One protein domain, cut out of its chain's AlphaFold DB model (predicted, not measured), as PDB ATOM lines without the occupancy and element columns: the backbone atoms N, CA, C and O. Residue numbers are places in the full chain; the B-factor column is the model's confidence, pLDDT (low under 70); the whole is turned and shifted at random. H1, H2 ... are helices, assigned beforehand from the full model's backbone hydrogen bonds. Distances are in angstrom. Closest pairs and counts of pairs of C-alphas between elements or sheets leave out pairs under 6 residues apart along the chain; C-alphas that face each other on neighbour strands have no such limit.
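What this domain is: This is residues 67 to 115 of the 121 residues of an uncharacterized protein of Bacteroidetes bacterium (UniProt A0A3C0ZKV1). Three helices run up and down side by side in a small bundle, their centres making a triangle, with H2 and H3 forming a helical hairpin and the shorter H1 running alongside H2, opposite to it. The link from H2 to H3 turns the chain round at one end, and the tight link from H1 to H2 does so at the other. The printed part has 49 residues with three named helices, H1, H2 and H3 in that order, and no named strand; its class is all helix. It is compact and rounded, with a radius of gyration of the C-alphas of 10.1 A and spans of 25 by 20 by 18 A.

Where its parts are: H1 holds residues 67 to 75, 12.5 A from first to last C-alpha, and begins at C-alpha 67 at (374.206, 154.186, 316.194). H2 holds residues 79 to 92 and measures 19.5 A, with C-alpha 79 at (378.906, 166.177, 329.486). H3 holds residues 100 to 113, measures 20.1 A and ends at C-alpha 113 at (376.319, 162.438, 332.321).

How they stand to each other: H1 and H2 form a helical hairpin and only just touch, with 3 pairs of C-alphas within 8 A. Their closest C-alphas, those of Leu 73 and Ala 82, are 6.1 A apart. They run opposite ways at a shallow tilt of 21 degrees. H2 and H3, also a helical hairpin, touch, and their closest C-alphas, those of Trp 79 and Tyr 113, are 5.4 A apart. They run opposite ways at a shallow tilt of 26 degrees. H1 and H3 are apart, but only just, at 8.5 A between their closest C-alphas. In H1, H2 and H3 every O i to N i+4 pair is within hydrogen-bond range.

The domain as a whole: The two C-alphas farthest apart, those of Asp 94 and Pro 115, are 29.0 A apart. The printed part has no cut. The link from H1 to H2 is tight, with 3 residues, and that from H2 to H3 is short, with 7. Mean pLDDT of the printed part is 86.0, and residue 115 is the one printed residue under 70.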
ATOM      1  N   ARG A  67     373.417 155.179 315.453       85.38
ATOM      2  CA  ARG A  67     374.206 154.186 316.194       85.38
ATOM      3  C   ARG A  67     375.655 154.638 316.385       85.38
ATOM      4  O   ARG A  67     376.177 154.567 317.491       85.38
ATOM      5  N   ASN A  68     376.290 155.163 315.343       87.50
ATOM      6  CA  ASN A  68     377.653 155.691 315.443       87.50
ATOM      7  C   ASN A  68     377.741 156.871 316.422       87.50
ATOM      8  O   ASN A  68     378.693 156.956 317.195       87.50
ATOM      9  N   ALA A  69     376.742 157.755 316.425       87.44
ATOM     10  CA  ALA A  69     376.668 158.861 317.370       87.44
ATOM     11  C   ALA A  69     376.549 158.372 318.815       87.44
ATOM     12  O   ALA A  69     377.253 158.863 319.695       87.44
ATOM     13  N   LEU A  70     375.688 157.385 319.062       86.00
ATOM     14  CA  LEU A  70     375.528 156.799 320.389       86.00
ATOM     15  C   LEU A  70     376.767 156.021 320.845       86.00
ATOM     16  O   LEU A  70     377.142 156.135 322.005       86.00
ATOM     17  N   ASP A  71     377.432 155.281 319.957       86.88
ATOM     18  CA  ASP A  71     378.699 154.600 320.260       86.88
ATOM     19  C   ASP A  71     379.789 155.605 320.659       86.88
ATOM     20  O   ASP A  71     380.445 155.470 321.695       86.88
ATOM     21  N   ARG A  72     379.891 156.703 319.903       87.06
ATOM     22  CA  ARG A  72     380.822 157.789 320.200       87.06
ATOM     23  C   ARG A  72     380.507 158.479 321.520       87.06
ATOM     24  O   ARG A  72     381.427 158.750 322.283       87.06
ATOM     25  N   LEU A  73     379.228 158.736 321.801       86.12
ATOM     26  CA  LEU A  73     378.791 159.252 323.096       86.12
ATOM     27  C   LEU A  73     379.157 158.271 324.216       86.12
ATOM     28  O   LEU A  73     379.755 158.684 325.199       86.12
ATOM     29  N   ASN A  74     378.926 156.971 324.050       84.75
ATOM     30  CA  ASN A  74     379.287 155.969 325.058       84.75
ATOM     31  C   ASN A  74     380.795 155.971 325.393       84.75
ATOM     32  O   ASN A  74     381.183 155.702 326.527       84.75
ATOM     33  N   GLY A  75     381.651 156.323 324.424       82.88
ATOM     34  CA  GLY A  75     383.092 156.508 324.632       82.88
ATOM     35  C   GLY A  75     383.492 157.823 325.320       82.88
ATOM     36  O   GLY A  75     384.615 157.935 325.814       82.88
ATOM     37  N   ILE A  76     382.604 158.817 325.366       85.88
ATOM     38  CA  ILE A  76     382.826 160.101 326.037       85.88
ATOM     39  C   ILE A  76     382.435 159.962 327.509       85.88
ATOM     40  O   ILE A  76     381.339 159.513 327.820       85.88
ATOM     41  N   THR A  77     383.292 160.396 328.436       78.25
ATOM     42  CA  THR A  77     383.054 160.260 329.890       78.25
ATOM     43  C   THR A  77     382.516 161.528 330.556       78.25
ATOM     44  O   THR A  77     382.426 161.588 331.780       78.25
ATOM     45  N   GLY A  78     382.205 162.578 329.792       83.25
ATOM     46  CA  GLY A  78     381.811 163.865 330.359       83.25
ATOM     47  C   GLY A  78     380.856 164.668 329.487       83.25
ATOM     48  O   GLY A  78     381.012 164.748 328.270       83.25
ATOM     49  N   TRP A  79     379.917 165.353 330.148       86.56
ATOM     50  CA  TRP A  79     378.906 166.177 329.486       86.56
ATOM     51  C   TRP A  79     379.501 167.231 328.555       86.56
ATOM     52  O   TRP A  79     379.016 167.411 327.451       86.56
ATOM     53  N   LYS A  80     380.571 167.914 328.972       85.62
ATOM     54  CA  LYS A  80     381.170 169.013 328.200       85.62
ATOM     55  C   LYS A  80     381.628 168.579 326.803       85.62
ATOM     56  O   LYS A  80     381.476 169.325 325.838       85.62
ATOM     57  N   GLU A  81     382.211 167.388 326.709       88.25
ATOM     58  CA  GLU A  81     382.665 166.825 325.439       88.25
ATOM     59  C   GLU A  81     381.476 166.256 324.653       88.25
ATOM     60  O   GLU A  81     381.342 166.533 323.463       88.25
ATOM     61  N   ALA A  82     380.533 165.600 325.339       88.81
ATOM     62  CA  ALA A  82     379.300 165.098 324.736       88.81
ATOM     63  C   ALA A  82     378.447 166.224 324.128       88.81
ATOM     64  O   ALA A  82     377.997 166.105 322.997       88.81
ATOM     65  N   SER A  83     378.276 167.356 324.816       88.56
ATOM     66  CA  SER A  83     377.513 168.513 324.333       88.56
ATOM     67  C   SER A  83     378.157 169.177 323.117       88.56
ATOM     68  O   SER A  83     377.454 169.653 322.224       88.56
ATOM     69  N   SER A  84     379.495 169.196 323.066       90.19
ATOM     70  CA  SER A  84     380.225 169.670 321.885       90.19
ATOM     71  C   SER A  84     379.948 168.748 320.702       90.19
ATOM     72  O   SER A  84     379.542 169.217 319.642       90.19
ATOM     73  N   TYR A  85     380.059 167.437 320.919       90.75
ATOM     74  CA  TYR A  85     379.799 166.432 319.896       90.75
ATOM     75  C   TYR A  85     378.342 166.447 319.400       90.75
ATOM     76  O   TYR A  85     378.093 166.383 318.199       90.75
ATOM     77  N   LEU A  86     377.367 166.613 320.300       89.38
ATOM     78  CA  LEU A  86     375.954 166.784 319.945       89.38
ATOM     79  C   LEU A  86     375.737 168.003 319.044       89.38
ATOM     80  O   LEU A  86     375.034 167.913 318.041       89.38
ATOM     81  N   SER A  87     376.377 169.128 319.371       89.06
ATOM     82  CA  SER A  87     376.297 170.352 318.568       89.06
ATOM     83  C   SER A  87     376.856 170.139 317.157       89.06
ATOM     84  O   SER A  87     376.268 170.610 316.183       89.06
ATOM     85  N   GLU A  88     377.954 169.391 317.029       90.38
ATOM     86  CA  GLU A  88     378.528 169.010 315.731       90.38
ATOM     87  C   GLU A  88     377.602 168.085 314.934       90.38
ATOM     88  O   GLU A  88     377.457 168.272 313.725       90.38
ATOM     89  N   ILE A  89     376.937 167.123 315.590       88.62
ATOM     90  CA  ILE A  89     375.935 166.255 314.950       88.62
ATOM     91  C   ILE A  89     374.777 167.087 314.415       88.62
ATOM     92  O   ILE A  89     374.393 166.905 313.260       88.62
ATOM     93  N   PHE A  90     374.230 167.992 315.233       88.69
ATOM     94  CA  PHE A  90     373.116 168.840 314.824       88.69
ATOM     95  C   PHE A  90     373.502 169.722 313.638       88.69
ATOM     96  O   PHE A  90     372.769 169.768 312.655       88.69
ATOM     97  N   LEU A  91     374.690 170.330 313.666       88.81
ATOM     98  CA  LEU A  91     375.187 171.131 312.550       88.81
ATOM     99  C   LEU A  91     375.401 170.290 311.280       88.81
ATOM    100  O   LEU A  91     375.001 170.704 310.196       88.81
ATOM    101  N   SER A  92     375.994 169.100 311.409       87.81
ATOM    102  CA  SER A  92     376.268 168.203 310.275       87.81
ATOM    103  C   SER A  92     374.985 167.666 309.637       87.81
ATOM    104  O   SER A  92     374.916 167.495 308.420       87.81
ATOM    105  N   ASN A  93     373.951 167.441 310.450       85.69
ATOM    106  CA  ASN A  93     372.641 166.976 310.008       85.69
ATOM    107  C   ASN A  93     371.661 168.107 309.657       85.69
ATOM    108  O   ASN A  93     370.522 167.818 309.273       85.69
ATOM    109  N   ASP A  94     372.076 169.375 309.754       86.69
ATOM    110  CA  ASP A  94     371.209 170.555 309.592       86.69
ATOM    111  C   ASP A  94     369.948 170.458 310.483       86.69
ATOM    112  O   ASP A  94     368.818 170.716 310.067       86.69
ATOM    113  N   VAL A  95     370.135 169.968 311.706       87.38
ATOM    114  CA  VAL A  95     369.099 169.879 312.732       87.38
ATOM    115  C   VAL A  95     369.177 171.138 313.561       87.38
ATOM    116  O   VAL A  95     370.245 171.527 314.030       87.38
ATOM    117  N   ASP A  96     368.030 171.766 313.771       86.38
ATOM    118  CA  ASP A  96     367.966 172.930 314.630       86.38
ATOM    119  C   ASP A  96     368.168 172.507 316.105       86.38
ATOM    120  O   ASP A  96     367.411 171.681 316.624       86.38
ATOM    121  N   PRO A  97     369.188 173.046 316.801       84.00
ATOM    122  CA  PRO A  97     369.533 172.633 318.163       84.00
ATOM    123  C   PRO A  97     368.482 173.052 319.203       84.00
ATOM    124  O   PRO A  97     368.502 172.556 320.328       84.00
ATOM    125  N   PHE A  98     367.562 173.947 318.836       85.94
ATOM    126  CA  PHE A  98     366.450 174.406 319.672       85.94
ATOM    127  C   PHE A  98     365.128 173.706 319.338       85.94
ATOM    128  O   PHE A  98     364.087 174.047 319.903       85.94
ATOM    129  N   SER A  99     365.146 172.724 318.439       87.75
ATOM    130  CA  SER A  99     363.961 171.949 318.101       87.75
ATOM    131  C   SER A  99     363.610 171.008 319.240       87.75
ATOM    132  O   SER A  99     364.487 170.530 319.958       87.75
ATOM    133  N   GLU A 100     362.320 170.712 319.389       87.56
ATOM    134  CA  GLU A 100     361.813 169.856 320.465       87.56
ATOM    135  C   GLU A 100     362.561 168.515 320.517       87.56
ATOM    136  O   GLU A 100     362.971 168.069 321.585       87.56
ATOM    137  N   GLU A 101     362.834 167.907 319.361       85.62
ATOM    138  CA  GLU A 101     363.563 166.644 319.276       85.62
ATOM    139  C   GLU A 101     365.041 166.773 319.665       85.62
ATOM    140  O   GLU A 101     365.578 165.871 320.306       85.62
ATOM    141  N   ALA A 102     365.698 167.879 319.305       87.50
ATOM    142  CA  ALA A 102     367.097 168.130 319.647       87.50
ATOM    143  C   ALA A 102     367.258 168.436 321.139       87.50
ATOM    144  O   ALA A 102     368.159 167.894 321.783       87.50
ATOM    145  N   ILE A 103     366.348 169.235 321.705       89.00
ATOM    146  CA  ILE A 103     366.282 169.520 323.139       89.00
ATOM    147  C   ILE A 103     366.043 168.224 323.913       89.00
ATOM    148  O   ILE A 103     366.805 167.928 324.825       89.00
ATOM    149  N   LEU A 104     365.046 167.418 323.526       89.00
ATOM    150  CA  LEU A 104     364.764 166.134 324.176       89.00
ATOM    151  C   LEU A 104     365.952 165.173 324.090       89.00
ATOM    152  O   LEU A 104     366.284 164.515 325.072       89.00
ATOM    153  N   PHE A 105     366.607 165.088 322.931       87.75
ATOM    154  CA  PHE A 105     367.789 164.248 322.770       87.75
ATOM    155  C   PHE A 105     368.921 164.707 323.693       87.75
ATOM    156  O   PHE A 105     369.490 163.904 324.430       87.75
ATOM    157  N   THR A 106     369.190 166.010 323.710       89.00
ATOM    158  CA  THR A 106     370.210 166.643 324.553       89.00
ATOM    159  C   THR A 106     369.914 166.436 326.036       89.00
ATOM    160  O   THR A 106     370.810 166.031 326.762       89.00
ATOM    161  N   ASP A 107     368.669 166.616 326.477       88.12
ATOM    162  CA  ASP A 107     368.218 166.424 327.864       88.12
ATOM    163  C   ASP A 107     368.388 164.973 328.341       88.12
ATOM    164  O   ASP A 107     368.901 164.714 329.434       88.12
ATOM    165  N   ARG A 108     368.050 164.001 327.483       86.69
ATOM    166  CA  ARG A 108     368.260 162.570 327.757       86.69
ATOM    167  C   ARG A 108     369.733 162.226 327.917       86.69
ATOM    168  O   ARG A 108     370.099 161.537 328.868       86.69
ATOM    169  N   VAL A 109     370.572 162.709 327.002       86.25
ATOM    170  CA  VAL A 109     372.023 162.501 327.061       86.25
ATOM    171  C   VAL A 109     372.605 163.216 328.282       86.25
ATOM    172  O   VAL A 109     373.407 162.644 329.015       86.25
ATOM    173  N   GLN A 110     372.160 164.438 328.564       86.62
ATOM    174  CA  GLN A 110     372.591 165.214 329.721       86.62
ATOM    175  C   GLN A 110     372.273 164.493 331.027       86.62
ATOM    176  O   GLN A 110     373.147 164.398 331.885       86.62
ATOM    177  N   SER A 111     371.072 163.924 331.147       84.06
ATOM    178  CA  SER A 111     370.626 163.165 332.322       84.06
ATOM    179  C   SER A 111     371.498 161.941 332.626       84.06
ATOM    180  O   SER A 111     371.542 161.484 333.765       84.06
ATOM    181  N   TYR A 112     372.207 161.405 331.628       81.81
ATOM    182  CA  TYR A 112     373.162 160.311 331.815       81.81
ATOM    183  C   TYR A 112     374.500 160.780 332.387       81.81
ATOM    184  O   TYR A 112     375.046 160.142 333.283       81.81
ATOM    185  N   TYR A 113     375.023 161.901 331.887       78.94
ATOM    186  CA  TYR A 113     376.319 162.438 332.321       78.94
ATOM    187  C   TYR A 113     376.249 163.267 333.597       78.94
ATOM    188  O   TYR A 113     377.228 163.359 334.335       78.94
ATOM    189  N   LEU A 114     375.116 163.915 333.816       76.50
ATOM    190  CA  LEU A 114     374.819 164.736 334.973       76.50
ATOM    191  C   LEU A 114     373.613 164.102 335.666       76.50
ATOM    192  O   LEU A 114     372.502 164.619 335.529       76.50
ATOM    193  N   PRO A 115     373.793 162.990 336.410       65.25
ATOM    194  CA  PRO A 115     372.818 162.670 337.438       65.25
ATOM    195  C   PRO A 115     372.772 163.910 338.323       65.25
ATOM    196  O   PRO A 115     373.818 164.347 338.795       65.25
TER     197      PRO A 115